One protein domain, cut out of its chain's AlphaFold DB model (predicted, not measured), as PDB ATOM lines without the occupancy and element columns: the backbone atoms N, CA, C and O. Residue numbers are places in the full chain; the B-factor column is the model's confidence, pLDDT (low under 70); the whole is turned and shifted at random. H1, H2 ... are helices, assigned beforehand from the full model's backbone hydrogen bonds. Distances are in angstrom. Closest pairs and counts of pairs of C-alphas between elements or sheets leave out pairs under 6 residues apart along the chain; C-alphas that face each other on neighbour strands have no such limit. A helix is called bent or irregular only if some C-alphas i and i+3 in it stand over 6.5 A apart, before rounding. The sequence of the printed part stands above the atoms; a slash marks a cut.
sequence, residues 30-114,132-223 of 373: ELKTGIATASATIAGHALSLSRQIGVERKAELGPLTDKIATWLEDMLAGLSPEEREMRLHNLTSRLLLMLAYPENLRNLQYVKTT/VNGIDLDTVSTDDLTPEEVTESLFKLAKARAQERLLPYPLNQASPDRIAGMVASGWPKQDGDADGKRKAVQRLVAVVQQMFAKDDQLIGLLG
ATOM      1  N   GLU A  30      26.713  -8.298   7.213       78.06
ATOM      2  CA  GLU A  30      27.606  -7.151   7.032       78.06
ATOM      3  C   GLU A  30      28.054  -7.008   5.575       78.06
ATOM      4  O   GLU A  30      27.991  -5.909   5.018       78.06
ATOM      5  N   LEU A  31      28.427  -8.112   4.919       81.00
ATOM      6  CA  LEU A  31      28.875  -8.098   3.530       81.00
ATOM      7  C   LEU A  31      27.729  -7.778   2.564       81.00
ATOM      8  O   LEU A  31      27.906  -6.945   1.677       81.00
ATOM      9  N   LYS A  32      26.532  -8.340   2.778       84.00
ATOM     10  CA  LYS A  32      25.319  -7.995   2.007       84.00
ATOM     11  C   LYS A  32      24.996  -6.505   2.108       84.00
ATOM     12  O   LYS A  32      24.759  -5.835   1.102       84.00
ATOM     13  N   THR A  33      25.043  -5.958   3.323       84.38
ATOM     14  CA  THR A  33      24.827  -4.522   3.562       84.38
ATOM     15  C   THR A  33      25.916  -3.676   2.894       84.38
ATOM     16  O   THR A  33      25.630  -2.621   2.312       84.38
ATOM     17  N   GLY A  34      27.165  -4.145   2.935       82.75
ATOM     18  CA  GLY A  34      28.301  -3.539   2.253       82.75
ATOM     19  C   GLY A  34      28.110  -3.481   0.736       82.75
ATOM     20  O   GLY A  34      28.267  -2.408   0.152       82.75
ATOM     21  N   ILE A  35      27.728  -4.595   0.108       85.44
ATOM     22  CA  ILE A  35      27.473  -4.705  -1.337       85.44
ATOM     23  C   ILE A  35      26.325  -3.785  -1.753       85.44
ATOM     24  O   ILE A  35      26.471  -3.015  -2.705       85.44
ATOM     25  N   ALA A  36      25.215  -3.777  -1.011       85.75
ATOM     26  CA  ALA A  36      24.089  -2.879  -1.272       85.75
ATOM     27  C   ALA A  36      24.503  -1.395  -1.178       85.75
ATOM     28  O   ALA A  36      24.127  -0.564  -2.006       85.75
ATOM     29  N   THR A  37      25.340  -1.049  -0.198       84.38
ATOM     30  CA  THR A  37      25.844   0.324  -0.031       84.38
ATOM     31  C   THR A  37      26.815   0.715  -1.149       84.38
ATOM     32  O   THR A  37      26.752   1.833  -1.677       84.38
ATOM     33  N   ALA A  38      27.729  -0.185  -1.511       85.19
ATOM     34  CA  ALA A  38      28.707   0.015  -2.571       85.19
ATOM     35  C   ALA A  38      28.023   0.184  -3.931       85.19
ATOM     36  O   ALA A  38      28.250   1.191  -4.600       85.19
ATOM     37  N   SER A  39      27.131  -0.738  -4.292       85.62
ATOM     38  CA  SER A  39      26.372  -0.703  -5.545       85.62
ATOM     39  C   SER A  39      25.543   0.572  -5.683       85.62
ATOM     40  O   SER A  39      25.666   1.263  -6.694       85.62
ATOM     41  N   ALA A  40      24.802   0.975  -4.644       85.38
ATOM     42  CA  ALA A  40      24.037   2.222  -4.657       85.38
ATOM     43  C   ALA A  40      24.944   3.454  -4.824       85.38
ATOM     44  O   ALA A  40      24.609   4.398  -5.547       85.38
ATOM     45  N   THR A  41      26.120   3.445  -4.188       82.56
ATOM     46  CA  THR A  41      27.096   4.533  -4.316       82.56
ATOM     47  C   THR A  41      27.656   4.619  -5.736       82.56
ATOM     48  O   THR A  41      27.717   5.709  -6.305       82.56
ATOM     49  N   ILE A  42      28.043   3.484  -6.318       83.19
ATOM     50  CA  ILE A  42      28.596   3.399  -7.672       83.19
ATOM     51  C   ILE A  42      27.526   3.783  -8.702       83.19
ATOM     52  O   ILE A  42      27.793   4.622  -9.558       83.19
ATOM     53  N   ALA A  43      26.301   3.263  -8.586       82.19
ATOM     54  CA  ALA A  43      25.182   3.598  -9.468       82.19
ATOM     55  C   ALA A  43      24.835   5.095  -9.407       82.19
ATOM     56  O   ALA A  43      24.696   5.762 -10.436       82.19
ATOM     57  N   GLY A  44      24.746   5.654  -8.197       81.31
ATOM     58  CA  GLY A  44      24.504   7.081  -7.990       81.31
ATOM     59  C   GLY A  44      25.616   7.948  -8.584       81.31
ATOM     60  O   GLY A  44      25.334   8.945  -9.260       81.31
ATOM     61  N   HIS A  45      26.873   7.544  -8.387       77.94
ATOM     62  CA  HIS A  45      28.032   8.203  -8.980       77.94
ATOM     63  C   HIS A  45      27.986   8.150 -10.507       77.94
ATOM     64  O   HIS A  45      28.103   9.193 -11.153       77.94
ATOM     65  N   ALA A  46      27.733   6.973 -11.075       76.69
ATOM     66  CA  ALA A  46      27.648   6.769 -12.507       76.69
ATOM     67  C   ALA A  46      26.572   7.665 -13.130       76.69
ATOM     68  O   ALA A  46      26.843   8.428 -14.055       76.69
ATOM     69  N   LEU A  47      25.356   7.668 -12.582       75.19
ATOM     70  CA  LEU A  47      24.276   8.517 -13.085       75.19
ATOM     71  C   LEU A  47      24.594  10.007 -12.951       75.19
ATOM     72  O   LEU A  47      24.268  10.792 -13.849       75.19
ATOM     73  N   SER A  48      25.191  10.421 -11.830       74.69
ATOM     74  CA  SER A  48      25.612  11.808 -11.616       74.69
ATOM     75  C   SER A  48      26.644  12.230 -12.657       74.69
ATOM     76  O   SER A  48      26.433  13.232 -13.344       74.69
ATOM     77  N   LEU A  49      27.698  11.428 -12.833       70.31
ATOM     78  CA  LEU A  49      28.739  11.676 -13.819       70.31
ATOM     79  C   LEU A  49      28.137  11.724 -15.217       70.31
ATOM     80  O   LEU A  49      28.373  12.684 -15.930       70.31
ATOM     81  N   SER A  50      27.258  10.788 -15.560       67.75
ATOM     82  CA  SER A  50      26.617  10.721 -16.875       67.75
ATOM     83  C   SER A  50      25.810  11.970 -17.200       67.75
ATOM     84  O   SER A  50      25.889  12.498 -18.302       67.75
ATOM     85  N   ARG A  51      25.083  12.509 -16.211       68.50
ATOM     86  CA  ARG A  51      24.381  13.793 -16.358       68.50
ATOM     87  C   ARG A  51      25.357  14.942 -16.571       68.50
ATOM     88  O   ARG A  51      25.054  15.853 -17.331       68.50
ATOM     89  N   GLN A  52      26.480  14.935 -15.859       63.69
ATOM     90  CA  GLN A  52      27.492  15.972 -16.009       63.69
ATOM     91  C   GLN A  52      28.160  15.876 -17.378       63.69
ATOM     92  O   GLN A  52      28.293  16.906 -18.030       63.69
ATOM     93  N   ILE A  53      28.531  14.675 -17.824       56.03
ATOM     94  CA  ILE A  53      29.235  14.462 -19.090       56.03
ATOM     95  C   ILE A  53      28.321  14.475 -20.318       56.03
ATOM     96  O   ILE A  53      28.786  14.705 -21.425       56.03
ATOM     97  N   GLY A  54      27.006  14.367 -20.118       52.31
ATOM     98  CA  GLY A  54      26.020  14.417 -21.195       52.31
ATOM     99  C   GLY A  54      25.855  13.094 -21.940       52.31
ATOM    100  O   GLY A  54      25.252  13.096 -23.005       52.31
ATOM    101  N   VAL A  55      26.353  11.986 -21.381       59.62
ATOM    102  CA  VAL A  55      26.065  10.635 -21.879       59.62
ATOM    103  C   VAL A  55      24.583  10.335 -21.639       59.62
ATOM    104  O   VAL A  55      24.087  10.500 -20.513       59.62
ATOM    105  N   GLU A  56      23.878   9.941 -22.702       56.34
ATOM    106  CA  GLU A  56      22.435   9.702 -22.682       56.34
ATOM    107  C   GLU A  56      22.072   8.612 -21.674       56.34
ATOM    108  O   GLU A  56      22.493   7.470 -21.791       56.34
ATOM    109  N   ARG A  57      21.268   8.962 -20.663       61.22
ATOM    110  CA  ARG A  57      20.884   8.032 -19.596       61.22
ATOM    111  C   ARG A  57      19.902   6.990 -20.113       61.22
ATOM    112  O   ARG A  57      18.717   7.281 -20.234       61.22
ATOM    113  N   LYS A  58      20.383   5.762 -20.285       62.53
ATOM    114  CA  LYS A  58      19.528   4.618 -20.642       62.53
ATOM    115  C   LYS A  58      19.071   3.774 -19.455       62.53
ATOM    116  O   LYS A  58      18.024   3.141 -19.529       62.53
ATOM    117  N   ALA A  59      19.817   3.793 -18.351       63.81
ATOM    118  CA  ALA A  59      19.497   3.031 -17.146       63.81
ATOM    119  C   ALA A  59      18.903   3.893 -16.026       63.81
ATOM    120  O   ALA A  59      19.378   4.996 -15.735       63.81
ATOM    121  N   GLU A  60      17.906   3.340 -15.337       73.06
ATOM    122  CA  GLU A  60      17.387   3.873 -14.079       73.06
ATOM    123  C   GLU A  60      18.257   3.439 -12.884       73.06
ATOM    124  O   GLU A  60      18.979   2.444 -12.945       73.06
ATOM    125  N   LEU A  61      18.187   4.185 -11.772       78.88
ATOM    126  CA  LEU A  61      19.033   3.955 -10.590       78.88
ATOM    127  C   LEU A  61      18.868   2.549  -9.998       78.88
ATOM    128  O   LEU A  61      19.876   1.944  -9.651       78.88
ATOM    129  N   GLY A  62      17.636   2.044  -9.886       79.50
ATOM    130  CA  GLY A  62      17.354   0.714  -9.327       79.50
ATOM    131  C   GLY A  62      18.005  -0.407 -10.144       79.50
ATOM    132  O   GLY A  62      18.941  -1.023  -9.647       79.50
ATOM    133  N   PRO A  63      17.633  -0.577 -11.427       77.12
ATOM    134  CA  PRO A  63      18.223  -1.596 -12.297       77.12
ATOM    135  C   PRO A  63      19.752  -1.516 -12.402       77.12
ATOM    136  O   PRO A  63      20.433  -2.534 -12.515       77.12
ATOM    137  N   LEU A  64      20.317  -0.304 -12.354       76.19
ATOM    138  CA  LEU A  64      21.764  -0.120 -12.347       76.19
ATOM    139  C   LEU A  64      22.409  -0.565 -11.024       76.19
ATOM    140  O   LEU A  64      23.499  -1.134 -11.037       76.19
ATOM    141  N   THR A  65      21.749  -0.299  -9.898       81.50
ATOM    142  CA  THR A  65      22.196  -0.734  -8.568       81.50
ATOM    143  C   THR A  65      22.202  -2.255  -8.487       81.50
ATOM    144  O   THR A  65      23.224  -2.822  -8.114       81.50
ATOM    145  N   ASP A  66      21.122  -2.906  -8.925       78.00
ATOM    146  CA  ASP A  66      20.989  -4.368  -8.899       78.00
ATOM    147  C   ASP A  66      22.082  -5.038  -9.741       78.00
ATOM    148  O   ASP A  66      22.787  -5.927  -9.276       78.00
ATOM    149  N   LYS A  67      22.315  -4.522 -10.952       78.81
ATOM    150  CA  LYS A  67      23.384  -4.990 -11.842       78.81
ATOM    151  C   LYS A  67      24.772  -4.903 -11.199       78.81
ATOM    152  O   LYS A  67      25.560  -5.837 -11.313       78.81
ATOM    153  N   ILE A  68      25.089  -3.784 -10.545       81.00
ATOM    154  CA  ILE A  68      26.388  -3.611  -9.876       81.00
ATOM    155  C   ILE A  68      26.486  -4.515  -8.643       81.00
ATOM    156  O   ILE A  68      27.573  -5.007  -8.353       81.00
ATOM    157  N   ALA A  69      25.381  -4.741  -7.926       83.69
ATOM    158  CA  ALA A  69      25.348  -5.666  -6.799       83.69
ATOM    159  C   ALA A  69      25.713  -7.088  -7.245       83.69
ATOM    160  O   ALA A  69      26.643  -7.652  -6.680       83.69
ATOM    161  N   THR A  70      25.104  -7.592  -8.326       80.62
ATOM    162  CA  THR A  70      25.446  -8.906  -8.903       80.62
ATOM    163  C   THR A  70      26.929  -9.004  -9.266       80.62
ATOM    164  O   THR A  70      27.586  -9.977  -8.921       80.62
ATOM    165  N   TRP A  71      27.512  -7.970  -9.883       79.69
ATOM    166  CA  TRP A  71      28.945  -7.987 -10.217       79.69
ATOM    167  C   TRP A  71      29.841  -8.051  -8.986       79.69
ATOM    168  O   TRP A  71      30.865  -8.729  -8.993       79.69
ATOM    169  N   LEU A  72      29.493  -7.292  -7.945       80.88
ATOM    170  CA  LEU A  72      30.239  -7.303  -6.694       80.88
ATOM    171  C   LEU A  72      30.125  -8.670  -6.013       80.88
ATOM    172  O   LEU A  72      31.136  -9.161  -5.526       80.88
ATOM    173  N   GLU A  73      28.948  -9.295  -6.016       82.06
ATOM    174  CA  GLU A  73      28.743 -10.655  -5.502       82.06
ATOM    175  C   GLU A  73      29.618 -11.671  -6.252       82.06
ATOM    176  O   GLU A  73      30.406 -12.371  -5.614       82.06
ATOM    177  N   ASP A  74      29.587 -11.663  -7.588       75.50
ATOM    178  CA  ASP A  74      30.381 -12.567  -8.432       75.50
ATOM    179  C   ASP A  74      31.896 -12.403  -8.207       75.50
ATOM    180  O   ASP A  74      32.639 -13.383  -8.103       75.50
ATOM    181  N   MET A  75      32.376 -11.157  -8.105       74.38
ATOM    182  CA  MET A  75      33.796 -10.868  -7.871       74.38
ATOM    183  C   MET A  75      34.254 -11.268  -6.464       74.38
ATOM    184  O   MET A  75      35.411 -11.651  -6.279       74.38
ATOM    185  N   LEU A  76      33.371 -11.176  -5.467       78.19
ATOM    186  CA  LEU A  76      33.679 -11.527  -4.081       78.19
ATOM    187  C   LEU A  76      33.554 -13.030  -3.806       78.19
ATOM    188  O   LEU A  76      34.235 -13.530  -2.910       78.19
ATOM    189  N   ALA A  77      32.742 -13.757  -4.578       76.38
ATOM    190  CA  ALA A  77      32.553 -15.201  -4.429       76.38
ATOM    191  C   ALA A  77      33.865 -15.992  -4.596       76.38
ATOM    192  O   ALA A  77      34.064 -17.012  -3.943       76.38
ATOM    193  N   GLY A  78      34.801 -15.489  -5.409       69.19
ATOM    194  CA  GLY A  78      36.122 -16.096  -5.613       69.19
ATOM    195  C   GLY A  78      37.147 -15.864  -4.493       69.19
ATOM    196  O   GLY A  78      38.287 -16.302  -4.639       69.19
ATOM    197  N   LEU A  79      36.781 -15.156  -3.418       74.56
ATOM    198  CA  LEU A  79      37.672 -14.777  -2.317       74.56
ATOM    199  C   LEU A  79      37.296 -15.492  -1.015       74.56
ATOM    200  O   LEU A  79      36.123 -15.811  -0.785       74.56
ATOM    201  N   SER A  80      38.284 -15.682  -0.134       75.81
ATOM    202  CA  SER A  80      38.042 -16.224   1.207       75.81
ATOM    203  C   SER A  80      37.158 -15.271   2.027       75.81
ATOM    204  O   SER A  80      37.287 -14.050   1.884       75.81
ATOM    205  N   PRO A  81      36.272 -15.784   2.905       75.19
ATOM    206  CA  PRO A  81      35.340 -14.964   3.688       75.19
ATOM    207  C   PRO A  81      36.008 -13.814   4.449       75.19
ATOM    208  O   PRO A  81      35.482 -12.704   4.494       75.19
ATOM    209  N   GLU A  82      37.206 -14.069   4.976       72.06
ATOM    210  CA  GLU A  82      38.024 -13.129   5.747       72.06
ATOM    211  C   GLU A  82      38.523 -11.933   4.912       72.06
ATOM    212  O   GLU A  82      38.760 -10.853   5.450       72.06
ATOM    213  N   GLU A  83      38.661 -12.096   3.592       76.75
ATOM    214  CA  GLU A  83      39.139 -11.044   2.689       76.75
ATOM    215  C   GLU A  83      38.000 -10.233   2.054       76.75
ATOM    216  O   GLU A  83      38.225  -9.100   1.611       76.75
ATOM    217  N   ARG A  84      36.774 -10.773   2.008       79.81
ATOM    218  CA  ARG A  84      35.662 -10.205   1.224       79.81
ATOM    219  C   ARG A  84      35.343  -8.751   1.588       79.81
ATOM    220  O   ARG A  84      35.132  -7.939   0.690       79.81
ATOM    221  N   GLU A  85      35.358  -8.382   2.869       76.31
ATOM    222  CA  GLU A  85      35.034  -7.012   3.306       76.31
ATOM    223  C   GLU A  85      36.101  -5.987   2.878       76.31
ATOM    224  O   GLU A  85      35.792  -4.952   2.279       76.31
ATOM    225  N   MET A  86      37.381  -6.294   3.107       74.56
ATOM    226  CA  MET A  86      38.497  -5.431   2.701       74.56
ATOM    227  C   MET A  86      38.525  -5.250   1.179       74.56
ATOM    228  O   MET A  86      38.677  -4.139   0.661       74.56
ATOM    229  N   ARG A  87      38.331  -6.351   0.449       79.88
ATOM    230  CA  ARG A  87      38.373  -6.370  -1.014       79.88
ATOM    231  C   ARG A  87      37.156  -5.677  -1.618       79.88
ATOM    232  O   ARG A  87      37.321  -4.972  -2.608       79.88
ATOM    233  N   LEU A  88      35.982  -5.736  -0.984       83.25
ATOM    234  CA  LEU A  88      34.815  -4.936  -1.367       83.25
ATOM    235  C   LEU A  88      35.128  -3.432  -1.346       83.25
ATOM    236  O   LEU A  88      34.735  -2.709  -2.266       83.25
ATOM    237  N   HIS A  89      35.851  -2.931  -0.340       81.81
ATOM    238  CA  HIS A  89      36.233  -1.515  -0.283       81.81
ATOM    239  C   HIS A  89      37.204  -1.111  -1.401       81.81
ATOM    240  O   HIS A  89      37.019  -0.053  -2.023       81.81
ATOM    241  N   ASN A  90      38.191  -1.958  -1.699       77.94
ATOM    242  CA  ASN A  90      39.135  -1.738  -2.799       77.94
ATOM    243  C   ASN A  90      38.425  -1.796  -4.162       77.94
ATOM    244  O   ASN A  90      38.560  -0.864  -4.960       77.94
ATOM    245  N   LEU A  91      37.578  -2.806  -4.388       79.06
ATOM    246  CA  LEU A  91      36.753  -2.951  -5.593       79.06
ATOM    247  C   LEU A  91      35.813  -1.758  -5.784       79.06
ATOM    248  O   LEU A  91      35.755  -1.187  -6.868       79.06
ATOM    249  N   THR A  92      35.142  -1.308  -4.720       81.69
ATOM    250  CA  THR A  92      34.280  -0.117  -4.770       81.69
ATOM    251  C   THR A  92      35.065   1.113  -5.222       81.69
ATOM    252  O   THR A  92      34.599   1.880  -6.062       81.69
ATOM    253  N   SER A  93      36.267   1.309  -4.677       79.88
ATOM    254  CA  SER A  93      37.122   2.450  -5.018       79.88
ATOM    255  C   SER A  93      37.599   2.388  -6.467       79.88
ATOM    256  O   SER A  93      37.540   3.394  -7.173       79.88
ATOM    257  N   ARG A  94      38.014   1.204  -6.934       78.56
ATOM    258  CA  ARG A  94      38.434   0.983  -8.322       78.56
ATOM    259  C   ARG A  94      37.293   1.167  -9.301       78.56
ATOM    260  O   ARG A  94      37.477   1.892 -10.266       78.56
ATOM    261  N   LEU A  95      36.107   0.627  -9.029       77.81
ATOM    262  CA  LEU A  95      34.938   0.840  -9.882       77.81
ATOM    263  C   LEU A  95      34.554   2.321  -9.956       77.81
ATOM    264  O   LEU A  95      34.294   2.822 -11.043       77.81
ATOM    265  N   LEU A  96      34.596   3.063  -8.844       77.75
ATOM    266  CA  LEU A  96      34.370   4.514  -8.872       77.75
ATOM    267  C   LEU A  96      35.384   5.252  -9.761       77.75
ATOM    268  O   LEU A  96      35.001   6.158 -10.496       77.75
ATOM    269  N   LEU A  97      36.662   4.863  -9.724       74.75
ATOM    270  CA  LEU A  97      37.708   5.457 -10.564       74.75
ATOM    271  C   LEU A  97      37.654   4.983 -12.021       74.75
ATOM    272  O   LEU A  97      37.899   5.769 -12.927       74.75
ATOM    273  N   MET A  98      37.302   3.727 -12.278       71.50
ATOM    274  CA  MET A  98      37.145   3.183 -13.628       71.50
ATOM    275  C   MET A  98      35.936   3.784 -14.335       71.50
ATOM    276  O   MET A  98      35.996   4.048 -15.532       71.50
ATOM    277  N   LEU A  99      34.855   4.066 -13.612       68.88
ATOM    278  CA  LEU A  99      33.696   4.766 -14.168       68.88
ATOM    279  C   LEU A  99      33.958   6.248 -14.420       68.88
ATOM    280  O   LEU A  99      33.150   6.901 -15.073       68.88
ATOM    281  N   ALA A 100      35.097   6.771 -13.971       61.81
ATOM    282  CA  ALA A 100      35.575   8.079 -14.380       61.81
ATOM    283  C   ALA A 100      35.989   8.119 -15.866       61.81
ATOM    284  O   ALA A 100      36.116   9.195 -16.444       61.81
ATOM    285  N   TYR A 101      36.186   6.968 -16.511       65.75
ATOM    286  CA  TYR A 101      36.416   6.897 -17.949       65.75
ATOM    287  C   TYR A 101      35.060   6.928 -18.683       65.75
ATOM    288  O   TYR A 101      34.229   6.046 -18.436       65.75
ATOM    289  N   PRO A 102      34.813   7.897 -19.591       60.28
ATOM    290  CA  PRO A 102      33.522   8.035 -20.277       60.28
ATOM    291  C   PRO A 102      33.055   6.770 -21.010       60.28
ATOM    292  O   PRO A 102      31.865   6.462 -21.012       60.28
ATOM    293  N   GLU A 103      33.987   6.000 -21.577       59.56
ATOM    294  CA  GLU A 103      33.706   4.728 -22.259       59.56
ATOM    295  C   GLU A 103      33.110   3.683 -21.303       59.56
ATOM    296  O   GLU A 103      32.060   3.102 -21.583       59.56
ATOM    297  N   ASN A 104      33.721   3.511 -20.126       65.06
ATOM    298  CA  ASN A 104      33.237   2.595 -19.091       65.06
ATOM    299  C   ASN A 104      31.868   3.031 -18.561       65.06
ATOM    300  O   ASN A 104      30.995   2.199 -18.309       65.06
ATOM    301  N   LEU A 105      31.666   4.343 -18.422       64.06
ATOM    302  CA  LEU A 105      30.403   4.902 -17.968       64.06
ATOM    303  C   LEU A 105      29.267   4.649 -18.963       64.06
ATOM    304  O   LEU A 105      28.182   4.234 -18.553       64.06
ATOM    305  N   ARG A 106      29.515   4.874 -20.258       60.19
ATOM    306  CA  ARG A 106      28.540   4.620 -21.326       60.19
ATOM    307  C   ARG A 106      28.157   3.143 -21.352       60.19
ATOM    308  O   ARG A 106      26.970   2.830 -21.357       60.19
ATOM    309  N   ASN A 107      29.128   2.234 -21.282       62.44
ATOM    310  CA  ASN A 107      28.835   0.803 -21.314       62.44
ATOM    311  C   ASN A 107      28.078   0.320 -20.060       62.44
ATOM    312  O   ASN A 107      27.189  -0.532 -20.150       62.44
ATOM    313  N   LEU A 108      28.358   0.905 -18.890       66.50
ATOM    314  CA  LEU A 108      27.641   0.595 -17.652       66.50
ATOM    315  C   LEU A 108      26.125   0.851 -17.772       66.50
ATOM    316  O   LEU A 108      25.331   0.079 -17.226       66.50
ATOM    317  N   GLN A 109      25.716   1.888 -18.506       58.25
ATOM    318  CA  GLN A 109      24.314   2.300 -18.633       58.25
ATOM    319  C   GLN A 109      23.427   1.392 -19.492       58.25
ATOM    320  O   GLN A 109      22.212   1.581 -19.512       58.25
ATOM    321  N   TYR A 110      23.983   0.392 -20.169       60.34
ATOM    322  CA  TYR A 110      23.184  -0.606 -20.876       60.34
ATOM    323  C   TYR A 110      22.741  -1.686 -19.887       60.34
ATOM    324  O   TYR A 110      23.488  -2.616 -19.576       60.34
ATOM    325  N   VAL A 111      21.550  -1.534 -19.310       51.69
ATOM    326  CA  VAL A 111      20.951  -2.529 -18.407       51.69
ATOM    327  C   VAL A 111      19.937  -3.354 -19.199       51.69
ATOM    328  O   VAL A 111      18.976  -2.799 -19.725       51.69
ATOM    329  N   LYS A 112      20.137  -4.678 -19.282       47.69
ATOM    330  CA  LYS A 112      19.102  -5.597 -19.775       47.69
ATOM    331  C   LYS A 112      18.026  -5.667 -18.685       47.69
ATOM    332  O   LYS A 112      18.278  -6.196 -17.610       47.69
ATOM    333  N   THR A 113      16.840  -5.113 -18.920       31.20
ATOM    334  CA  THR A 113      15.653  -5.411 -18.108       31.20
ATOM    335  C   THR A 113      15.106  -6.759 -18.560       31.20
ATOM    336  O   THR A 113      14.174  -6.844 -19.355       31.20
ATOM    337  N   THR A 114      15.715  -7.852 -18.118       30.72
ATOM    338  CA  THR A 114      15.061  -9.163 -18.202       30.72
ATOM    339  C   THR A 114      15.289  -9.881 -16.881       30.72
ATOM    340  O   THR A 114      16.426  -9.879 -16.410       30.72
ATOM    341  N   VAL A 132      31.695  -7.768 -18.583       44.84
ATOM    342  CA  VAL A 132      30.376  -7.248 -18.215       44.84
ATOM    343  C   VAL A 132      30.210  -5.831 -18.723       44.84
ATOM    344  O   VAL A 132      30.605  -4.850 -18.102       44.84
ATOM    345  N   ASN A 133      29.611  -5.745 -19.913       47.75
ATOM    346  CA  ASN A 133      29.428  -4.514 -20.685       47.75
ATOM    347  C   ASN A 133      30.743  -3.744 -20.855       47.75
ATOM    348  O   ASN A 133      30.890  -2.627 -20.371       47.75
ATOM    349  N   GLY A 134      31.726  -4.364 -21.505       45.84
ATOM    350  CA  GLY A 134      32.998  -3.722 -21.852       45.84
ATOM    351  C   GLY A 134      33.966  -3.484 -20.688       45.84
ATOM    352  O   GLY A 134      35.121  -3.164 -20.945       45.84
ATOM    353  N   ILE A 135      33.543  -3.678 -19.434       52.50
ATOM    354  CA  ILE A 135      34.448  -3.733 -18.283       52.50
ATOM    355  C   ILE A 135      34.939  -5.179 -18.157       52.50
ATOM    356  O   ILE A 135      34.152  -6.086 -17.886       52.50
ATOM    357  N   ASP A 136      36.235  -5.391 -18.390       56.94
ATOM    358  CA  ASP A 136      36.902  -6.674 -18.149       56.94
ATOM    359  C   ASP A 136      37.110  -6.831 -16.633       56.94
ATOM    360  O   ASP A 136      38.084  -6.319 -16.070       56.94
ATOM    361  N   LEU A 137      36.149  -7.472 -15.957       56.50
ATOM    362  CA  LEU A 137      36.164  -7.618 -14.496       56.50
ATOM    363  C   LEU A 137      37.340  -8.479 -14.013       56.50
ATOM    364  O   LEU A 137      37.822  -8.267 -12.903       56.50
ATOM    365  N   ASP A 138      37.872  -9.360 -14.865       49.84
ATOM    366  CA  ASP A 138      39.045 -10.187 -14.559       49.84
ATOM    367  C   ASP A 138      40.353  -9.366 -14.507       49.84
ATOM    368  O   ASP A 138      41.370  -9.837 -13.996       49.84
ATOM    369  N   THR A 139      40.345  -8.129 -15.019       51.81
ATOM    370  CA  THR A 139      41.499  -7.207 -14.972       51.81
ATOM    371  C   THR A 139      41.444  -6.216 -13.815       51.81
ATOM    372  O   THR A 139      42.430  -5.516 -13.557       51.81
ATOM    373  N   VAL A 140      40.319  -6.147 -13.094       59.19
ATOM    374  CA  VAL A 140      40.207  -5.295 -11.914       59.19
ATOM    375  C   VAL A 140      40.993  -5.961 -10.800       59.19
ATOM    376  O   VAL A 140      40.524  -6.892 -10.150       59.19
ATOM    377  N   SER A 141      42.220  -5.478 -10.580       63.88
ATOM    378  CA  SER A 141      43.012  -5.932  -9.442       63.88
ATOM    379  C   SER A 141      42.174  -5.776  -8.166       63.88
ATOM    380  O   SER A 141      41.360  -4.854  -8.017       63.88
ATOM    381  N   THR A 142      42.403  -6.658  -7.208       63.78
ATOM    382  CA  THR A 142      41.797  -6.602  -5.877       63.78
ATOM    383  C   THR A 142      42.743  -5.960  -4.852       63.78
ATOM    384  O   THR A 142      42.366  -5.767  -3.694       63.78
ATOM    385  N   ASP A 143      43.981  -5.650  -5.255       67.81
ATOM    386  CA  ASP A 143      45.044  -5.096  -4.406       67.81
ATOM    387  C   ASP A 143      44.730  -3.703  -3.850       67.81
ATOM    388  O   ASP A 143      43.802  -3.016  -4.280       67.81
ATOM    389  N   ASP A 144      45.541  -3.279  -2.886       70.62
ATOM    390  CA  ASP A 144      45.440  -1.956  -2.291       70.62
ATOM    391  C   ASP A 144      45.650  -0.850  -3.327       70.62
ATOM    392  O   ASP A 144      46.625  -0.834  -4.077       70.62
ATOM    393  N   LEU A 145      44.727   0.110  -3.321       76.69
ATOM    394  CA  LEU A 145      44.778   1.274  -4.193       76.69
ATOM    395  C   LEU A 145      45.927   2.204  -3.782       76.69
ATOM    396  O   LEU A 145      46.119   2.457  -2.585       76.69
ATOM    397  N   THR A 146      46.647   2.758  -4.759       83.69
ATOM    398  CA  THR A 146      47.731   3.722  -4.508       83.69
ATOM    399  C   THR A 146      47.287   5.173  -4.759       83.69
ATOM    400  O   THR A 146      46.396   5.423  -5.582       83.69
ATOM    401  N   PRO A 147      47.886   6.171  -4.076       87.25
ATOM    402  CA  PRO A 147      47.666   7.589  -4.382       87.25
ATOM    403  C   PRO A 147      47.921   7.939  -5.854       87.25
ATOM    404  O   PRO A 147      47.241   8.796  -6.424       87.25
ATOM    405  N   GLU A 148      48.897   7.283  -6.473       86.50
ATOM    406  CA  GLU A 148      49.286   7.481  -7.864       86.50
ATOM    407  C   GLU A 148      48.182   7.000  -8.815       86.50
ATOM    408  O   GLU A 148      47.771   7.764  -9.689       86.50
ATOM    409  N   GLU A 149      47.620   5.806  -8.587       83.31
ATOM    410  CA  GLU A 149      46.484   5.267  -9.360       83.31
ATOM    411  C   GLU A 149      45.261   6.195  -9.301       83.31
ATOM    412  O   GLU A 149      44.580   6.447 -10.305       83.31
ATOM    413  N   VAL A 150      44.986   6.746  -8.116       86.69
ATOM    414  CA  VAL A 150      43.879   7.688  -7.891       86.69
ATOM    415  C   VAL A 150      44.136   8.997  -8.627       86.69
ATOM    416  O   VAL A 150      43.241   9.519  -9.295       86.69
ATOM    417  N   THR A 151      45.358   9.521  -8.529       89.50
ATOM    418  CA  THR A 151      45.769  10.756  -9.204       89.50
ATOM    419  C   THR A 151      45.641  10.617 -10.714       89.50
ATOM    420  O   THR A 151      45.046  11.483 -11.354       89.50
ATOM    421  N   GLU A 152      46.148   9.522 -11.282       86.62
ATOM    422  CA  GLU A 152      46.088   9.255 -12.717       86.62
ATOM    423  C   GLU A 152      44.639   9.171 -13.209       86.62
ATOM    424  O   GLU A 152      44.278   9.816 -14.195       86.62
ATOM    425  N   SER A 153      43.786   8.438 -12.492       82.44
ATOM    426  CA  SER A 153      42.377   8.268 -12.860       82.44
ATOM    427  C   SER A 153      41.605   9.592 -12.812       82.44
ATOM    428  O   SER A 153      40.881   9.932 -13.749       82.44
ATOM    429  N   LEU A 154      41.799  10.389 -11.755       86.62
ATOM    430  CA  LEU A 154      41.169  11.707 -11.620       86.62
ATOM    431  C   LEU A 154      41.697  12.713 -12.653       86.62
ATOM    432  O   LEU A 154      40.925  13.524 -13.169       86.62
ATOM    433  N   PHE A 155      42.991  12.659 -12.976       88.50
ATOM    434  CA  PHE A 155      43.597  13.502 -14.005       88.50
ATOM    435  C   PHE A 155      43.057  13.181 -15.394       88.50
ATOM    436  O   PHE A 155      42.654  14.094 -16.116       88.50
ATOM    437  N   LYS A 156      42.962  11.896 -15.743       81.56
ATOM    438  CA  LYS A 156      42.358  11.456 -17.004       81.56
ATOM    439  C   LYS A 156      40.898  11.879 -17.114       81.56
ATOM    440  O   LYS A 156      40.519  12.417 -18.149       81.56
ATOM    441  N   LEU A 157      40.107  11.733 -16.048       80.88
ATOM    442  CA  LEU A 157      38.720  12.209 -16.011       80.88
ATOM    443  C   LEU A 157      38.631  13.715 -16.289       80.88
ATOM    444  O   LEU A 157      37.824  14.155 -17.104       80.88
ATOM    445  N   ALA A 158      39.459  14.518 -15.620       85.62
ATOM    446  CA  ALA A 158      39.471  15.958 -15.835       85.62
ATOM    447  C   ALA A 158      39.908  16.325 -17.260       85.62
ATOM    448  O   ALA A 158      39.308  17.205 -17.879       85.62
ATOM    449  N   LYS A 159      40.911  15.630 -17.806       85.00
ATOM    450  CA  LYS A 159      41.381  15.848 -19.176       85.00
ATOM    451  C   LYS A 159      40.280  15.512 -20.183       85.00
ATOM    452  O   LYS A 159      39.934  16.372 -20.987       85.00
ATOM    453  N   ALA A 160      39.664  14.336 -20.062       77.56
ATOM    454  CA  ALA A 160      38.530  13.922 -20.887       77.56
ATOM    455  C   ALA A 160      37.381  14.934 -20.799       77.56
ATOM    456  O   ALA A 160      36.801  15.316 -21.811       77.56
ATOM    457  N   ARG A 161      37.105  15.467 -19.602       79.38
ATOM    458  CA  ARG A 161      36.060  16.475 -19.431       79.38
ATOM    459  C   ARG A 161      36.383  17.794 -20.125       79.38
ATOM    460  O   ARG A 161      35.491  18.420 -20.695       79.38
ATOM    461  N   ALA A 162      37.630  18.251 -20.055       81.88
ATOM    462  CA  ALA A 162      38.055  19.458 -20.757       81.88
ATOM    463  C   ALA A 162      37.986  19.266 -22.280       81.88
ATOM    464  O   ALA A 162      37.604  20.190 -22.998       81.88
ATOM    465  N   GLN A 163      38.282  18.054 -22.745       76.94
ATOM    466  CA  GLN A 163      38.241  17.655 -24.145       76.94
ATOM    467  C   GLN A 163      36.805  17.573 -24.687       76.94
ATOM    468  O   GLN A 163      36.499  18.216 -25.684       76.94
ATOM    469  N   GLU A 164      35.882  16.897 -23.992       74.69
ATOM    470  CA  GLU A 164      34.444  16.871 -24.325       74.69
ATOM    471  C   GLU A 164      33.839  18.274 -24.365       74.69
ATOM    472  O   GLU A 164      33.010  18.608 -25.212       74.69
ATOM    473  N   ARG A 165      34.249  19.116 -23.411       77.00
ATOM    474  CA  ARG A 165      33.836  20.515 -23.358       77.00
ATOM    475  C   ARG A 165      34.581  21.371 -24.362       77.00
ATOM    476  O   ARG A 165      34.300  22.565 -24.387       77.00
ATOM    477  N   LEU A 166      35.483  20.806 -25.164       76.75
ATOM    478  CA  LEU A 166      36.207  21.467 -26.244       76.75
ATOM    479  C   LEU A 166      36.848  22.774 -25.766       76.75
ATOM    480  O   LEU A 166      36.640  23.846 -26.343       76.75
ATOM    481  N   LEU A 167      37.521  22.698 -24.615       79.44
ATOM    482  CA  LEU A 167      38.134  23.863 -23.998       79.44
ATOM    483  C   LEU A 167      39.375  24.295 -24.793       79.44
ATOM    484  O   LEU A 167      40.138  23.446 -25.245       79.44
ATOM    485  N   PRO A 168      39.600  25.608 -24.949       74.31
ATOM    486  CA  PRO A 168      40.641  26.159 -25.815       74.31
ATOM    487  C   PRO A 168      42.052  26.110 -25.185       74.31
ATOM    488  O   PRO A 168      42.736  27.129 -25.080       74.31
ATOM    489  N   TYR A 169      42.479  24.935 -24.721       77.19
ATOM    490  CA  TYR A 169      43.759  24.722 -24.042       77.19
ATOM    491  C   TYR A 169      44.496  23.510 -24.628       77.19
ATOM    492  O   TYR A 169      43.849  22.519 -24.969       77.19
ATOM    493  N   PRO A 170      45.837  23.545 -24.716       76.62
ATOM    494  CA  PRO A 170      46.630  22.435 -25.234       76.62
ATOM    495  C   PRO A 170      46.694  21.307 -24.195       76.62
ATOM    496  O   PRO A 170      47.626  21.224 -23.400       76.62
ATOM    497  N   LEU A 171      45.687  20.427 -24.167       82.56
ATOM    498  CA  LEU A 171      45.533  19.391 -23.131       82.56
ATOM    499  C   LEU A 171      46.699  18.388 -23.062       82.56
ATOM    500  O   LEU A 171      46.843  17.677 -22.067       82.56
ATOM    501  N   ASN A 172      47.552  18.327 -24.084       79.69
ATOM    502  CA  ASN A 172      48.814  17.582 -24.065       79.69
ATOM    503  C   ASN A 172      49.863  18.169 -23.098       79.69
ATOM    504  O   ASN A 172      50.775  17.454 -22.697       79.69
ATOM    505  N   GLN A 173      49.722  19.434 -22.698       83.31
ATOM    506  CA  GLN A 173      50.567  20.120 -21.713       83.31
ATOM    507  C   GLN A 173      49.949  20.142 -20.307       83.31
ATOM    508  O   GLN A 173      50.497  20.768 -19.401       83.31
ATOM    509  N   ALA A 174      48.799  19.488 -20.115       88.19
ATOM    510  CA  ALA A 174      48.143  19.421 -18.817       88.19
ATOM    511  C   ALA A 174      49.042  18.722 -17.783       88.19
ATOM    512  O   ALA A 174      49.737  17.757 -18.106       88.19
ATOM    513  N   SER A 175      48.989  19.175 -16.530       90.81
ATOM    514  CA  SER A 175      49.763  18.604 -15.421       90.81
ATOM    515  C   SER A 175      48.858  17.976 -14.350       90.81
ATOM    516  O   SER A 175      47.863  18.595 -13.951       90.81
ATOM    517  N   PRO A 176      49.213  16.786 -13.821       92.44
ATOM    518  CA  PRO A 176      48.502  16.161 -12.711       92.44
ATOM    519  C   PRO A 176      48.841  16.769 -11.340       92.44
ATOM    520  O   PRO A 176      48.183  16.420 -10.361       92.44
ATOM    521  N   ASP A 177      49.823  17.672 -11.226       92.81
ATOM    522  CA  ASP A 177      50.412  18.099  -9.941       92.81
ATOM    523  C   ASP A 177      49.385  18.616  -8.927       92.81
ATOM    524  O   ASP A 177      49.464  18.346  -7.726       92.81
ATOM    525  N   ARG A 178      48.385  19.366  -9.402       90.94
ATOM    526  CA  ARG A 178      47.350  19.922  -8.524       90.94
ATOM    527  C   ARG A 178      46.434  18.836  -7.969       90.94
ATOM    528  O   ARG A 178      46.050  18.905  -6.802       90.94
ATOM    529  N   ILE A 179      46.116  17.833  -8.784       91.94
ATOM    530  CA  ILE A 179      45.341  16.660  -8.372       91.94
ATOM    531  C   ILE A 179      46.180  15.805  -7.428       91.94
ATOM    532  O   ILE A 179      45.685  15.438  -6.367       91.94
ATOM    533  N   ALA A 180      47.457  15.577  -7.743       93.06
ATOM    534  CA  ALA A 180      48.386  14.852  -6.881       93.06
ATOM    535  C   ALA A 180      48.454  15.483  -5.482       93.06
ATOM    536  O   ALA A 180      48.341  14.787  -4.475       93.06
ATOM    537  N   GLY A 181      48.541  16.816  -5.402       91.69
ATOM    538  CA  GLY A 181      48.506  17.547  -4.134       91.69
ATOM    539  C   GLY A 181      47.197  17.363  -3.357       91.69
ATOM    540  O   GLY A 181      47.220  17.202  -2.136       91.69
ATOM    541  N   MET A 182      46.053  17.337  -4.049       91.62
ATOM    542  CA  MET A 182      44.756  17.053  -3.423       91.62
ATOM    543  C   MET A 182      44.694  15.626  -2.881       91.62
ATOM    544  O   MET A 182      44.317  15.441  -1.722       91.62
ATOM    545  N   VAL A 183      45.097  14.638  -3.685       90.69
ATOM    546  CA  VAL A 183      45.119  13.224  -3.291       90.69
ATOM    547  C   VAL A 183      46.038  13.044  -2.089       90.69
ATOM    548  O   VAL A 183      45.570  12.588  -1.052       90.69
ATOM    549  N   ALA A 184      47.286  13.513  -2.160       90.50
ATOM    550  CA  ALA A 184      48.250  13.416  -1.064       90.50
ATOM    551  C   ALA A 184      47.747  14.055   0.243       90.50
ATOM    552  O   ALA A 184      48.023  13.546   1.329       90.50
ATOM    553  N   SER A 185      46.983  15.151   0.162       88.25
ATOM    554  CA  SER A 185      46.403  15.805   1.343       88.25
ATOM    555  C   SER A 185      45.234  15.037   1.969       88.25
ATOM    556  O   SER A 185      45.028  15.114   3.180       88.25
ATOM    557  N   GLY A 186      44.459  14.321   1.148       83.81
ATOM    558  CA  GLY A 186      43.272  13.576   1.564       83.81
ATOM    559  C   GLY A 186      43.519  12.089   1.810       83.81
ATOM    560  O   GLY A 186      42.615  11.407   2.293       83.81
ATOM    561  N   TRP A 187      44.707  11.586   1.469       88.06
ATOM    562  CA  TRP A 187      45.026  10.167   1.538       88.06
ATOM    563  C   TRP A 187      45.269   9.701   2.983       88.06
ATOM    564  O   TRP A 187      46.007  10.363   3.723       88.06
ATOM    565  N   PRO A 188      44.687   8.566   3.412       85.75
ATOM    566  CA  PRO A 188      44.979   7.986   4.718       85.75
ATOM    567  C   PRO A 188      46.464   7.637   4.859       85.75
ATOM    568  O   PRO A 188      47.078   7.089   3.948       85.75
ATOM    569  N   LYS A 189      47.043   7.943   6.026       82.00
ATOM    570  CA  LYS A 189      48.458   7.659   6.334       82.00
ATOM    571  C   LYS A 189      48.688   6.267   6.924       82.00
ATOM    572  O   LYS A 189      49.835   5.888   7.126       82.00
ATOM    573  N   GLN A 190      47.614   5.573   7.291       78.12
ATOM    574  CA  GLN A 190      47.677   4.259   7.910       78.12
ATOM    575  C   GLN A 190      47.568   3.183   6.829       78.12
ATOM    576  O   GLN A 190      46.603   3.164   6.062       78.12
ATOM    577  N   ASP A 191      48.555   2.294   6.782       71.38
ATOM    578  CA  ASP A 191      48.542   1.139   5.887       71.38
ATOM    579  C   ASP A 191      47.412   0.172   6.280       71.38
ATOM    580  O   ASP A 191      47.117  -0.005   7.463       71.38
ATOM    581  N   GLY A 192      46.754  -0.430   5.284       69.31
ATOM    582  CA  GLY A 192      45.645  -1.374   5.485       69.31
ATOM    583  C   GLY A 192      44.277  -0.761   5.832       69.31
ATOM    584  O   GLY A 192      43.321  -1.504   6.026       69.31
ATOM    585  N   ASP A 193      44.133   0.570   5.890       79.38
ATOM    586  CA  ASP A 193      42.838   1.238   6.132       79.38
ATOM    587  C   ASP A 193      41.971   1.309   4.854       79.38
ATOM    588  O   ASP A 193      41.811   2.367   4.237       79.38
ATOM    589  N   ALA A 194      41.435   0.165   4.418       75.62
ATOM    590  CA  ALA A 194      40.661   0.057   3.177       75.62
ATOM    591  C   ALA A 194      39.374   0.913   3.188       75.62
ATOM    592  O   ALA A 194      39.064   1.583   2.197       75.62
ATOM    593  N   ASP A 195      38.645   0.969   4.310       79.88
ATOM    594  CA  ASP A 195      37.444   1.811   4.430       79.88
ATOM    595  C   ASP A 195      37.791   3.310   4.426       79.88
ATOM    596  O   ASP A 195      37.127   4.104   3.748       79.88
ATOM    597  N   GLY A 196      38.859   3.716   5.120       82.38
ATOM    598  CA  GLY A 196      39.360   5.087   5.079       82.38
ATOM    599  C   GLY A 196      39.816   5.497   3.681       82.38
ATOM    600  O   GLY A 196      39.459   6.588   3.222       82.38
ATOM    601  N   LYS A 197      40.523   4.614   2.961       83.56
ATOM    602  CA  LYS A 197      40.938   4.835   1.563       83.56
ATOM    603  C   LYS A 197      39.721   4.987   0.655       83.56
ATOM    604  O   LYS A 197      39.635   5.968  -0.084       83.56
ATOM    605  N   ARG A 198      38.719   4.113   0.779       84.12
ATOM    606  CA  ARG A 198      37.451   4.223   0.037       84.12
ATOM    607  C   ARG A 198      36.743   5.551   0.294       84.12
ATOM    608  O   ARG A 198      36.342   6.234  -0.649       84.12
ATOM    609  N   LYS A 199      36.598   5.953   1.560       84.50
ATOM    610  CA  LYS A 199      35.987   7.242   1.929       84.50
ATOM    611  C   LYS A 199      36.782   8.425   1.372       84.50
ATOM    612  O   LYS A 199      36.177   9.412   0.947       84.50
ATOM    613  N   ALA A 200      38.112   8.341   1.351       87.44
ATOM    614  CA  ALA A 200      38.969   9.355   0.743       87.44
ATOM    615  C   ALA A 200      38.740   9.448  -0.772       87.44
ATOM    616  O   ALA A 200      38.485  10.544  -1.268       87.44
ATOM    617  N   VAL A 201      38.724   8.318  -1.487       86.56
ATOM    618  CA  VAL A 201      38.438   8.260  -2.932       86.56
ATOM    619  C   VAL A 201      37.074   8.867  -3.243       86.56
ATOM    620  O   VAL A 201      36.985   9.762  -4.078       86.56
ATOM    621  N   GLN A 202      36.020   8.469  -2.526       84.00
ATOM    622  CA  GLN A 202      34.673   9.019  -2.721       84.00
ATOM    623  C   GLN A 202      34.635  10.547  -2.569       84.00
ATOM    624  O   GLN A 202      34.028  11.242  -3.384       84.00
ATOM    625  N   ARG A 203      35.312  11.086  -1.546       86.25
ATOM    626  CA  ARG A 203      35.409  12.538  -1.330       86.25
ATOM    627  C   ARG A 203      36.203  13.225  -2.436       86.25
ATOM    628  O   ARG A 203      35.750  14.246  -2.945       86.25
ATOM    629  N   LEU A 204      37.360  12.680  -2.810       87.62
ATOM    630  CA  LEU A 204      38.223  13.234  -3.857       87.62
ATOM    631  C   LEU A 204      37.488  13.292  -5.197       87.62
ATOM    632  O   LEU A 204      37.453  14.344  -5.832       87.62
ATOM    633  N   VAL A 205      36.826  12.200  -5.570       83.88
ATOM    634  CA  VAL A 205      35.984  12.107  -6.762       83.88
ATOM    635  C   VAL A 205      34.883  13.172  -6.740       83.88
ATOM    636  O   VAL A 205      34.740  13.923  -7.703       83.88
ATOM    637  N   ALA A 206      34.147  13.307  -5.632       83.06
ATOM    638  CA  ALA A 206      33.091  14.313  -5.511       83.06
ATOM    639  C   ALA A 206      33.624  15.753  -5.645       83.06
ATOM    640  O   ALA A 206      33.005  16.586  -6.308       83.06
ATOM    641  N   VAL A 207      34.777  16.052  -5.042       85.75
ATOM    642  CA  VAL A 207      35.413  17.378  -5.112       85.75
ATOM    643  C   VAL A 207      35.884  17.694  -6.534       85.75
ATOM    644  O   VAL A 207      35.640  18.796  -7.028       85.75
ATOM    645  N   VAL A 208      36.514  16.733  -7.216       83.62
ATOM    646  CA  VAL A 208      36.937  16.884  -8.616       83.62
ATOM    647  C   VAL A 208      35.730  17.118  -9.524       83.62
ATOM    648  O   VAL A 208      35.722  18.074 -10.297       83.62
ATOM    649  N   GLN A 209      34.659  16.341  -9.355       78.81
ATOM    650  CA  GLN A 209      33.422  16.517 -10.116       78.81
ATOM    651  C   GLN A 209      32.761  17.881  -9.902       78.81
ATOM    652  O   GLN A 209      32.255  18.476 -10.851       78.81
ATOM    653  N   GLN A 210      32.769  18.421  -8.681       81.62
ATOM    654  CA  GLN A 210      32.232  19.764  -8.437       81.62
ATOM    655  C   GLN A 210      32.977  20.837  -9.238       81.62
ATOM    656  O   GLN A 210      32.351  21.771  -9.745       81.62
ATOM    657  N   MET A 211      34.294  20.689  -9.408       82.94
ATOM    658  CA  MET A 211      35.094  21.613 -10.215       82.94
ATOM    659  C   MET A 211      34.779  21.528 -11.711       82.94
ATOM    660  O   MET A 211      35.067  22.471 -12.442       82.94
ATOM    661  N   PHE A 212      34.104  20.474 -12.174       81.06
ATOM    662  CA  PHE A 212      33.650  20.381 -13.563       81.06
ATOM    663  C   PHE A 212      32.494  21.317 -13.876       81.06
ATOM    664  O   PHE A 212      32.175  21.492 -15.046       81.06
ATOM    665  N   ALA A 213      31.856  21.934 -12.878       78.25
ATOM    666  CA  ALA A 213      30.771  22.876 -13.121       78.25
ATOM    667  C   ALA A 213      31.240  24.133 -13.878       78.25
ATOM    668  O   ALA A 213      30.459  24.719 -14.627       78.25
ATOM    669  N   LYS A 214      32.508  24.538 -13.719       84.19
ATOM    670  CA  LYS A 214      33.062  25.766 -14.308       84.19
ATOM    671  C   LYS A 214      34.329  25.474 -15.106       84.19
ATOM    672  O   LYS A 214      35.256  24.874 -14.571       84.19
ATOM    673  N   ASP A 215      34.396  25.986 -16.335       85.25
ATOM    674  CA  ASP A 215      35.551  25.810 -17.230       85.25
ATOM    675  C   ASP A 215      36.855  26.257 -16.559       85.25
ATOM    676  O   ASP A 215      37.805  25.486 -16.512       85.25
ATOM    677  N   ASP A 216      36.864  27.437 -15.925       83.75
ATOM    678  CA  ASP A 216      38.033  27.980 -15.216       83.75
ATOM    679  C   ASP A 216      38.539  27.077 -14.074       83.75
ATOM    680  O   ASP A 216      39.735  27.028 -13.780       83.75
ATOM    681  N   GLN A 217      37.634  26.368 -13.396       87.44
ATOM    682  CA  GLN A 217      38.005  25.462 -12.306       87.44
ATOM    683  C   GLN A 217      38.569  24.153 -12.856       87.44
ATOM    684  O   GLN A 217      39.574  23.666 -12.345       87.44
ATOM    685  N   LEU A 218      37.958  23.630 -13.920       88.94
ATOM    686  CA  LEU A 218      38.421  22.447 -14.633       88.94
ATOM    687  C   LEU A 218      39.812  22.655 -15.249       88.94
ATOM    688  O   LEU A 218      40.704  21.842 -15.031       88.94
ATOM    689  N   ILE A 219      40.048  23.770 -15.941       87.44
ATOM    690  CA  ILE A 219      41.372  24.066 -16.518       87.44
ATOM    691  C   ILE A 219      42.406  24.341 -15.428       87.44
ATOM    692  O   ILE A 219      43.550  23.905 -15.536       87.44
ATOM    693  N   GLY A 220      41.986  24.968 -14.325       87.88
ATOM    694  CA  GLY A 220      42.855  25.206 -13.180       87.88
ATOM    695  C   GLY A 220      43.275  23.911 -12.487       87.88
ATOM    696  O   GLY A 220      44.373  23.854 -11.931       87.88
ATOM    697  N   LEU A 221      42.419  22.884 -12.513       90.38
ATOM    698  CA  LEU A 221      42.717  21.536 -12.029       90.38
ATOM    699  C   LEU A 221      43.776  20.843 -12.897       90.38
ATOM    700  O   LEU A 221      44.644  20.167 -12.360       90.38
ATOM    701  N   LEU A 222      43.735  21.077 -14.210       90.38
ATOM    702  CA  LEU A 222      44.696  20.568 -15.196       90.38
ATOM    703  C   LEU A 222      46.021  21.349 -15.233       90.38
ATOM    704  O   LEU A 222      46.860  21.104 -16.098       90.38
ATOM    705  N   GLY A 223      46.219  22.289 -14.307       87.00
ATOM    706  CA  GLY A 223      47.458  23.053 -14.172       87.00
ATOM    707  C   GLY A 223      47.554  24.293 -15.063       87.00
ATOM    708  O   GLY A 223      48.536  25.022 -14.950       87.00
TER     709      GLY A 223
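AT A GLANCE: This is residues 30 to 114 and 132 to 223 of the 373 residues of an uncharacterized protein of Mycobacterium sp. KBS0706 (UniProt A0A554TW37). What does the whole look like? It is a flat bundle of four long helices, H1, H3, H7 and H5, which run the same way, with shorter helices set at a slant on both sides. H2 crosses H1 and H4 packs on H1, while beyond H3 H6 packs on H5 and H7, and H8 on H5. What is it made of? The printed part has 177 residues with eight named helices, H1 to H8 in chain order, and no named strand, and its class is all helix. How closely is it built? It is compact, with a radius of gyration of the C-alphas of 16.2 A, and it spans 49 by 42 by 23 A, only just flat.

HOW THE PARTS SIT: What lies beside the longest helix? H1, residues 30 to 53, touches H3, residues 81 to 98, at a shallow tilt of 3 degrees, the same way, and their closest C-alphas are those of Ala 38 and Thr 92, 6.0 A apart. H2, residues 61 to 77, touches H1 at a steep tilt of 49 degrees, opposite ways, with the C-alphas of Ser 39 and Thr 65 closest at 5.2 A. H4, residues 102 to 108, touches residues 46 to 53 of H1, and the closest C-alphas, of Ala 46 and Leu 105, are 6.4 A apart. How does the bundle go on from H3? H3 touches H7, residues 194 to 211, at a shallow tilt of 13 degrees, with the C-alphas of Ser 93 and Arg 198 closest at 5.4 A. H7 touches H5, residues 147 to 164, at 23 degrees, a shallow tilt, and the closest C-alphas, of Leu 154 and Val 205, are 7.1 A apart. H1 and H7 are close but not clearly touching, with the C-alphas of Leu 49 and Gln 209 closest at 7.7 A. What touches H5 besides? H6, residues 177 to 186, touches it at a steep tilt of 48 degrees, with the C-alphas of Thr 151 and Ala 180 closest at 5.4 A; H6 and H7 form a helical hairpin. H8, residues 215 to 221, touches residues 158 to 162 of H5, with the C-alphas of Ala 158 and Leu 218 closest at 6.7 A. H1 and H6 are apart. How do the backbones run? In H1, H2, H4, H5, H6, H7 and H8 each O i to N i+4 pair is within hydrogen-bond range. In H3 12 of 14 are.

IN THESE COORDINATES: Where do the first and last helices lie? H1 begins at C-alpha 30, (27.606, -7.151, 7.032), and H8 ends at C-alpha 221, (42.717, 21.536, -12.029). How long are the longer helices? From first to last C-alpha H1 measures 33.9 A, H7 26.0 A, H5 25.7 A, H3 25.1 A and H2 24.2 A. Is any helix irregular? H3 is irregular, with C-alphas 82 and 85 at 7.2 A, and it has a kink of 34 degrees near residue 88.

THE WHOLE: How large is it? The two C-alphas farthest apart are those of Pro 81 and Pro 168, at 50.9 A. Where is it cut? Residues 115 to 131 are not printed, and C-alphas 114 and 132 are 15.4 A apart across the cut, which falls in the link from H4 to H5. Which link is long? Of the links that are printed whole, the one from H5 to H6, with 12 residues, is long. Where is confidence low? The mean pLDDT of the printed part is 76.6, and 40 residues are under 70, among them residues 50 to 59, 99 to 114 and 132 to 143.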